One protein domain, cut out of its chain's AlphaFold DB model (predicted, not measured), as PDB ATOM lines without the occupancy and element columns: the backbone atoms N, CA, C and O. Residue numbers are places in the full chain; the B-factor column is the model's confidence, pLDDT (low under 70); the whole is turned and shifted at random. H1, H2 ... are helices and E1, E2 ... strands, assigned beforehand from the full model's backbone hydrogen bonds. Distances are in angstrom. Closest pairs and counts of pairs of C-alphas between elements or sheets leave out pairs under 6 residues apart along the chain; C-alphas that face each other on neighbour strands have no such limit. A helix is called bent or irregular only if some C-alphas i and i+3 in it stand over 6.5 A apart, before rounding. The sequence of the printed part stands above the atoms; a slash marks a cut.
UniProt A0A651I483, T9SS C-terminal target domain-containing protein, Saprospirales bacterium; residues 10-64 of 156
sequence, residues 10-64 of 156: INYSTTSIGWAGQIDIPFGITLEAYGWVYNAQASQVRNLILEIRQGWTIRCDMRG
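This is residues 10 to 64 of the 156 residues of the protein "T9SS C-terminal target domain-containing protein" of Saprospirales bacterium (UniProt A0A651I483). Two helices, H1 and H2, lie side by side, and a narrow ribbon of two parallel strands, E1 and E2, arches over them. E1 bends sharply at residue 35, and its last residues reach back to H1 near Ser 13. The printed part has 55 residues, with two named helices and two named strands in the order H1, E1, H2, E2; the sheet's order is E1, E2, and the class is mixed, helices and strands. The whole is compact, with a radius of gyration of the C-alphas of 10.1 A, and rounded, spanning 26 by 18 by 15 A.

H1 is residues 10 to 20, 15.6 A long, with C-alpha 10 at (118.416, 204.862, 195.456). E1 is residues 30 to 38, 17.2 A long, and bends by 101 degrees at Gly 35. H2 is residues 40 to 53, 18.8 A long, with C-alpha 40 at (128.095, 201.979, 191.425). H2 is neither bent nor irregular, but only just: C-alphas 48 and 51 are 6.2 A apart. E2 is residues 57 to 63, 14.9 A long, with C-alpha 63 at (129.462, 208.468, 193.768).

The closest C-alphas of H1 and E1 are those of Ser 13 and Tyr 38, 4.9 A apart. H1 and H2 touch at a shallow tilt of 31 degrees, the same way; their closest C-alphas are those of Ser 13 and Ala 42, 5.1 A apart. H1 and E2 are apart. E1 and E2 are parallel, at 4 degrees, with N 31 and O 57 at 2.9 A and N 61 and O 33 at 3.1 A, within hydrogen-bond range. E1, H2 and E2 make a strand-helix-strand unit, two parallel neighbour strands with a helix between them along the chain, and its crossover is right-handed. The closest C-alphas of H2 and E2 are those of Glu 51 and Thr 57, 6.3 A apart. In H1 every O i to N i+4 pair is within hydrogen-bond range, in H2 6 of 10.

The two C-alphas farthest apart are those of Ile 23 and Gly 35, 28.5 A. The printed part has no cut. The links E1 to H2 and H2 to E2 are tight, and H1 to E1 is short. The mean pLDDT of the printed part is 88.7, and no printed residue is under 70.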
ATOM      1  N   ILE A  10     119.025 205.924 196.262       87.44
ATOM      2  CA  ILE A  10     118.416 204.862 195.456       87.44
ATOM      3  C   ILE A  10     117.591 205.476 194.333       87.44
ATOM      4  O   ILE A  10     117.810 205.159 193.165       87.44
ATOM      5  N   ASN A  11     116.705 206.406 194.668       89.56
ATOM      6  CA  ASN A  11     115.845 207.095 193.718       89.56
ATOM      7  C   ASN A  11     116.644 207.948 192.723       89.56
ATOM      8  O   ASN A  11     116.321 207.987 191.535       89.56
ATOM      9  N   TYR A  12     117.737 208.577 193.156       91.38
ATOM     10  CA  TYR A  12     118.626 209.299 192.249       91.38
ATOM     11  C   TYR A  12     119.384 208.356 191.298       91.38
ATOM     12  O   TYR A  12     119.501 208.621 190.094       91.38
ATOM     13  N   SER A  13     119.836 207.209 191.810       91.75
ATOM     14  CA  SER A  13     120.500 206.174 191.009       91.75
ATOM     15  C   SER A  13     119.565 205.574 189.961       91.75
ATOM     16  O   SER A  13     119.936 205.479 188.789       91.75
ATOM     17  N   THR A  14     118.341 205.207 190.349       91.75
ATOM     18  CA  THR A  14     117.334 204.658 189.429       91.75
ATOM     19  C   THR A  14     116.908 205.685 188.390       91.75
ATOM     20  O   THR A  14     116.771 205.331 187.220       91.75
ATOM     21  N   THR A  15     116.792 206.960 188.768       91.94
ATOM     22  CA  THR A  15     116.505 208.061 187.838       91.94
ATOM     23  C   THR A  15     117.595 208.192 186.775       91.94
ATOM     24  O   THR A  15     117.292 208.214 185.583       91.94
ATOM     25  N   SER A  16     118.869 208.192 187.181       90.88
ATOM     26  CA  SER A  16     120.007 208.284 186.253       90.88
ATOM     27  C   SER A  16     120.058 207.105 185.273       90.88
ATOM     28  O   SER A  16     120.299 207.290 184.079       90.88
ATOM     29  N   ILE A  17     119.786 205.890 185.761       92.69
ATOM     30  CA  ILE A  17     119.698 204.680 184.932       92.69
ATOM     31  C   ILE A  17     118.504 204.771 183.972       92.69
ATOM     32  O   ILE A  17     118.640 204.457 182.790       92.69
ATOM     33  N   GLY A  18     117.352 205.231 184.461       92.69
ATOM     34  CA  GLY A  18     116.130 205.389 183.680       92.69
ATOM     35  C   GLY A  18     116.287 206.387 182.537       92.69
ATOM     36  O   GLY A  18     115.918 206.075 181.407       92.69
ATOM     37  N   TRP A  19     116.895 207.551 182.789       92.00
ATOM     38  CA  TRP A  19     117.191 208.540 181.747       92.00
ATOM     39  C   TRP A  19     118.080 207.974 180.648       92.00
ATOM     40  O   TRP A  19     117.787 208.129 179.467       92.00
ATOM     41  N   ALA A  20     119.134 207.261 181.026       90.69
ATOM     42  CA  ALA A  20     120.052 206.661 180.071       90.69
ATOM     43  C   ALA A  20     119.453 205.490 179.270       90.69
ATOM     44  O   ALA A  20     120.015 205.098 178.247       90.69
ATOM     45  N   GLY A  21     118.334 204.923 179.728       90.06
ATOM     46  CA  GLY A  21     117.589 203.875 179.031       90.06
ATOM     47  C   GLY A  21     116.567 204.392 178.012       90.06
ATOM     48  O   GLY A  21     115.944 203.579 177.330       90.06
ATOM     49  N   GLN A  22     116.357 205.707 177.902       90.19
ATOM     50  CA  GLN A  22     115.412 206.268 176.934       90.19
ATOM     51  C   GLN A  22     115.970 206.200 175.503       90.19
ATOM     52  O   GLN A  22     117.175 206.287 175.282       90.19
ATOM     53  N   ILE A  23     115.080 206.038 174.518       88.62
ATOM     54  CA  ILE A  23     115.459 205.996 173.095       88.62
ATOM     55  C   ILE A  23     115.869 207.396 172.608       88.62
ATOM     56  O   ILE A  23     116.889 207.532 171.936       88.62
ATOM     57  N   ASP A  24     115.125 208.425 173.019       89.81
ATOM     58  CA  ASP A  24     115.339 209.820 172.622       89.81
ATOM     59  C   ASP A  24     115.855 210.650 173.803       89.81
ATOM     60  O   ASP A  24     115.114 211.390 174.451       89.81
ATOM     61  N   ILE A  25     117.146 210.504 174.106       90.44
ATOM     62  CA  ILE A  25     117.801 211.262 175.181       90.44
ATOM     63  C   ILE A  25     118.259 212.621 174.629       90.44
ATOM     64  O   ILE A  25     118.973 212.650 173.624       90.44
ATOM     65  N   PRO A  26     117.908 213.749 175.277       90.25
ATOM     66  CA  PRO A  26     118.392 215.072 174.883       90.25
ATOM     67  C   PRO A  26     119.922 215.182 174.926       90.25
ATOM     68  O   PRO A  26     120.559 214.599 175.799       90.25
ATOM     69  N   PHE A  27     120.509 215.990 174.041       93.94
ATOM     70  CA  PHE A  27     121.952 216.261 174.020       93.94
ATOM     71  C   PHE A  27     122.302 217.541 174.800       93.94
ATOM     72  O   PHE A  27     121.548 218.514 174.766       93.94
ATOM     73  N   GLY A  28     123.462 217.573 175.463       94.00
ATOM     74  CA  GLY A  28     124.055 218.799 176.018       94.00
ATOM     75  C   GLY A  28     123.381 219.364 177.273       94.00
ATOM     76  O   GLY A  28     123.453 220.567 177.524       94.00
ATOM     77  N   ILE A  29     122.696 218.533 178.062       93.44
ATOM     78  CA  ILE A  29     122.004 218.985 179.276       93.44
ATOM     79  C   ILE A  29     123.005 219.341 180.377       93.44
ATOM     80  O   ILE A  29     123.919 218.578 180.672       93.44
ATOM     81  N   THR A  30     122.793 220.476 181.045       94.00
ATOM     82  CA  THR A  30     123.479 220.798 182.305       94.00
ATOM     83  C   THR A  30     122.526 220.595 183.473       94.00
ATOM     84  O   THR A  30     121.432 221.163 183.498       94.00
ATOM     85  N   LEU A  31     122.942 219.785 184.443       90.44
ATOM     86  CA  LEU A  31     122.148 219.422 185.604       90.44
ATOM     87  C   LEU A  31     122.922 219.703 186.891       90.44
ATOM     88  O   LEU A  31     123.937 219.078 187.172       90.44
ATOM     89  N   GLU A  32     122.399 220.619 187.697       90.50
ATOM     90  CA  GLU A  32     122.858 220.823 189.071       90.50
ATOM     91  C   GLU A  32     122.156 219.814 189.988       90.50
ATOM     92  O   GLU A  32     120.916 219.775 190.027       90.50
ATOM     93  N   ALA A  33     122.952 219.000 190.680       87.69
ATOM     94  CA  ALA A  33     122.537 217.976 191.627       87.69
ATOM     95  C   ALA A  33     123.390 218.090 192.904       87.69
ATOM     96  O   ALA A  33     124.062 217.150 193.315       87.69
ATOM     97  N   TYR A  34     123.336 219.247 193.569       82.44
ATOM     98  CA  TYR A  34     124.079 219.508 194.807       82.44
ATOM     99  C   TYR A  34     123.628 218.648 195.997       82.44
ATOM    100  O   TYR A  34     122.453 218.675 196.364       82.44
ATOM    101  N   GLY A  35     124.574 217.944 196.626       75.88
ATOM    102  CA  GLY A  35     124.333 217.139 197.834       75.88
ATOM    103  C   GLY A  35     123.821 215.725 197.553       75.88
ATOM    104  O   GLY A  35     123.399 215.026 198.469       75.88
ATOM    105  N   TRP A  36     123.859 215.304 196.291       83.00
ATOM    106  CA  TRP A  36     123.306 214.034 195.844       83.00
ATOM    107  C   TRP A  36     124.344 212.926 195.786       83.00
ATOM    108  O   TRP A  36     125.505 213.156 195.442       83.00
ATOM    109  N   VAL A  37     123.902 211.704 196.071       84.69
ATOM    110  CA  VAL A  37     124.748 210.511 196.050       84.69
ATOM    111  C   VAL A  37     124.148 209.469 195.112       84.69
ATOM    112  O   VAL A  37     122.939 209.264 195.127       84.69
ATOM    113  N   TYR A  38     124.967 208.817 194.287       87.62
ATOM    114  CA  TYR A  38     124.532 207.743 193.381       87.62
ATOM    115  C   TYR A  38     125.408 206.488 193.495       87.62
ATOM    116  O   TYR A  38     126.590 206.572 193.835       87.62
ATOM    117  N   ASN A  39     124.849 205.318 193.172       87.12
ATOM    118  CA  ASN A  39     125.517 204.027 193.347       87.12
ATOM    119  C   ASN A  39     126.474 203.662 192.201       87.12
ATOM    120  O   ASN A  39     126.599 204.328 191.167       87.12
ATOM    121  N   ALA A  40     127.146 202.524 192.382       85.00
ATOM    122  CA  ALA A  40     128.095 201.979 191.425       85.00
ATOM    123  C   ALA A  40     127.509 201.733 190.027       85.00
ATOM    124  O   ALA A  40     128.202 201.955 189.034       85.00
ATOM    125  N   GLN A  41     126.255 201.285 189.958       84.62
ATOM    126  CA  GLN A  41     125.568 200.984 188.706       84.62
ATOM    127  C   GLN A  41     125.235 202.269 187.941       84.62
ATOM    128  O   GLN A  41     125.577 202.395 186.763       84.62
ATOM    129  N   ALA A  42     124.655 203.258 188.625       89.25
ATOM    130  CA  ALA A  42     124.363 204.569 188.059       89.25
ATOM    131  C   ALA A  42     125.636 205.265 187.557       89.25
ATOM    132  O   ALA A  42     125.622 205.864 186.486       89.25
ATOM    133  N   SER A  43     126.764 205.104 188.255       89.31
ATOM    134  CA  SER A  43     128.061 205.655 187.846       89.31
ATOM    135  C   SER A  43     128.510 205.214 186.452       89.31
ATOM    136  O   SER A  43     129.050 206.030 185.707       89.31
ATOM    137  N   GLN A  44     128.338 203.933 186.112       84.88
ATOM    138  CA  GLN A  44     128.768 203.404 184.813       84.88
ATOM    139  C   GLN A  44     127.906 203.981 183.690       84.88
ATOM    140  O   GLN A  44     128.411 204.434 182.664       84.88
ATOM    141  N   VAL A  45     126.596 204.001 183.920       86.50
ATOM    142  CA  VAL A  45     125.601 204.448 182.949       86.50
ATOM    143  C   VAL A  45     125.666 205.964 182.733       86.50
ATOM    144  O   VAL A  45     125.652 206.420 181.590       86.50
ATOM    145  N   ARG A  46     125.822 206.742 183.809       89.06
ATOM    146  CA  ARG A  46     126.000 208.202 183.782       89.06
ATOM    147  C   ARG A  46     127.204 208.600 182.937       89.06
ATOM    148  O   ARG A  46     127.056 209.385 182.007       89.06
ATOM    149  N   ASN A  47     128.364 208.012 183.219       83.69
ATOM    150  CA  ASN A  47     129.598 208.332 182.511       83.69
ATOM    151  C   ASN A  47     129.496 207.979 181.016       83.69
ATOM    152  O   ASN A  47     129.718 208.824 180.153       83.69
ATOM    153  N   LEU A  48     129.085 206.750 180.694       83.56
ATOM    154  CA  LEU A  48     129.092 206.277 179.310       83.56
ATOM    155  C   LEU A  48     127.978 206.889 178.458       83.56
ATOM    156  O   LEU A  48     128.210 207.227 177.298       83.56
ATOM    157  N   ILE A  49     126.760 206.990 178.990       85.38
ATOM    158  CA  ILE A  49     125.589 207.381 178.202       85.38
ATOM    159  C   ILE A  49     125.314 208.872 178.343       85.38
ATOM    160  O   ILE A  49     125.255 209.563 177.331       85.38
ATOM    161  N   LEU A  50     125.171 209.380 179.565       86.25
ATOM    162  CA  LEU A  50     124.770 210.772 179.766       86.25
ATOM    163  C   LEU A  50     125.923 211.728 179.440       86.25
ATOM    164  O   LEU A  50     125.754 212.626 178.624       86.25
ATOM    165  N   GLU A  51     127.109 211.509 180.005       88.31
ATOM    166  CA  GLU A  51     128.245 212.426 179.841       88.31
ATOM    167  C   GLU A  51     128.963 212.239 178.501       88.31
ATOM    168  O   GLU A  51     129.041 213.176 177.711       88.31
ATOM    169  N   ILE A  52     129.457 211.029 178.208       86.94
ATOM    170  CA  ILE A  52     130.269 210.788 177.005       86.94
ATOM    171  C   ILE A  52     129.422 210.824 175.731       86.94
ATOM    172  O   ILE A  52     129.771 211.527 174.784       86.94
ATOM    173  N   ARG A  53     128.331 210.050 175.667       88.19
ATOM    174  CA  ARG A  53     127.533 209.939 174.434       88.19
ATOM    175  C   ARG A  53     126.597 211.122 174.220       88.19
ATOM    176  O   ARG A  53     126.453 211.547 173.079       88.19
ATOM    177  N   GLN A  54     125.957 211.617 175.280       92.12
ATOM    178  CA  GLN A  54     124.943 212.672 175.184       92.12
ATOM    179  C   GLN A  54     125.438 214.057 175.616       92.12
ATOM    180  O   GLN A  54     124.688 215.028 175.526       92.12
ATOM    181  N   GLY A  55     126.691 214.194 176.057       92.88
ATOM    182  CA  GLY A  55     127.292 215.492 176.367       92.88
ATOM    183  C   GLY A  55     126.707 216.178 177.603       92.88
ATOM    184  O   GLY A  55     126.755 217.404 177.699       92.88
ATOM    185  N   TRP A  56     126.103 215.428 178.525       94.81
ATOM    186  CA  TRP A  56     125.562 216.004 179.751       94.81
ATOM    187  C   TRP A  56     126.684 216.459 180.681       94.81
ATOM    188  O   TRP A  56     127.741 215.840 180.773       94.81
ATOM    189  N   THR A  57     126.421 217.534 181.415       94.38
ATOM    190  CA  THR A  57     127.258 218.010 182.514       94.38
ATOM    191  C   THR A  57     126.438 217.958 183.793       94.38
ATOM    192  O   THR A  57     125.596 218.826 184.023       94.38
ATOM    193  N   ILE A  58     126.674 216.944 184.623       90.94
ATOM    194  CA  ILE A  58     126.019 216.800 185.926       90.94
ATOM    195  C   ILE A  58     127.004 217.248 187.006       90.94
ATOM    196  O   ILE A  58     128.156 216.810 187.021       90.94
ATOM    197  N   ARG A  59     126.580 218.175 187.866       89.12
ATOM    198  CA  ARG A  59     127.445 218.844 188.843       89.12
ATOM    199  C   ARG A  59     126.980 218.610 190.268       89.12
ATOM    200  O   ARG A  59     125.783 218.544 190.538       89.12
ATOM    201  N   CYS A  60     127.964 218.597 191.163       85.00
ATOM    202  CA  CYS A  60     127.790 218.615 192.614       85.00
ATOM    203  C   CYS A  60     127.093 217.385 193.225       85.00
ATOM    204  O   CYS A  60     126.771 217.415 194.414       85.00
ATOM    205  N   ASP A  61     126.936 216.310 192.451       88.81
ATOM    206  CA  ASP A  61     126.662 214.968 192.953       88.81
ATOM    207  C   ASP A  61     127.973 214.192 193.146       88.81
ATOM    208  O   ASP A  61     129.033 214.556 192.627       88.81
ATOM    209  N   MET A  62     127.917 213.104 193.908       87.12
ATOM    210  CA  MET A  62     129.065 212.233 194.120       87.12
ATOM    211  C   MET A  62     128.683 210.757 194.090       87.12
ATOM    212  O   MET A  62     127.593 210.352 194.490       87.12
ATOM    213  N   ARG A  63     129.614 209.916 193.640       85.31
ATOM    214  CA  ARG A  63     129.462 208.468 193.768       85.31
ATOM    215  C   ARG A  63     129.544 208.084 195.247       85.31
ATOM    216  O   ARG A  63     130.508 208.442 195.918       85.31
ATOM    217  N   GLY A  64     128.600 207.281 195.716       80.12
ATOM    218  CA  GLY A  64     128.630 206.671 197.040       80.12
ATOM    219  C   GLY A  64     127.975 205.296 197.057       80.12
ATOM    220  O   GLY A  64     127.735 204.682 196.013       80.12
TER     221      GLY A  64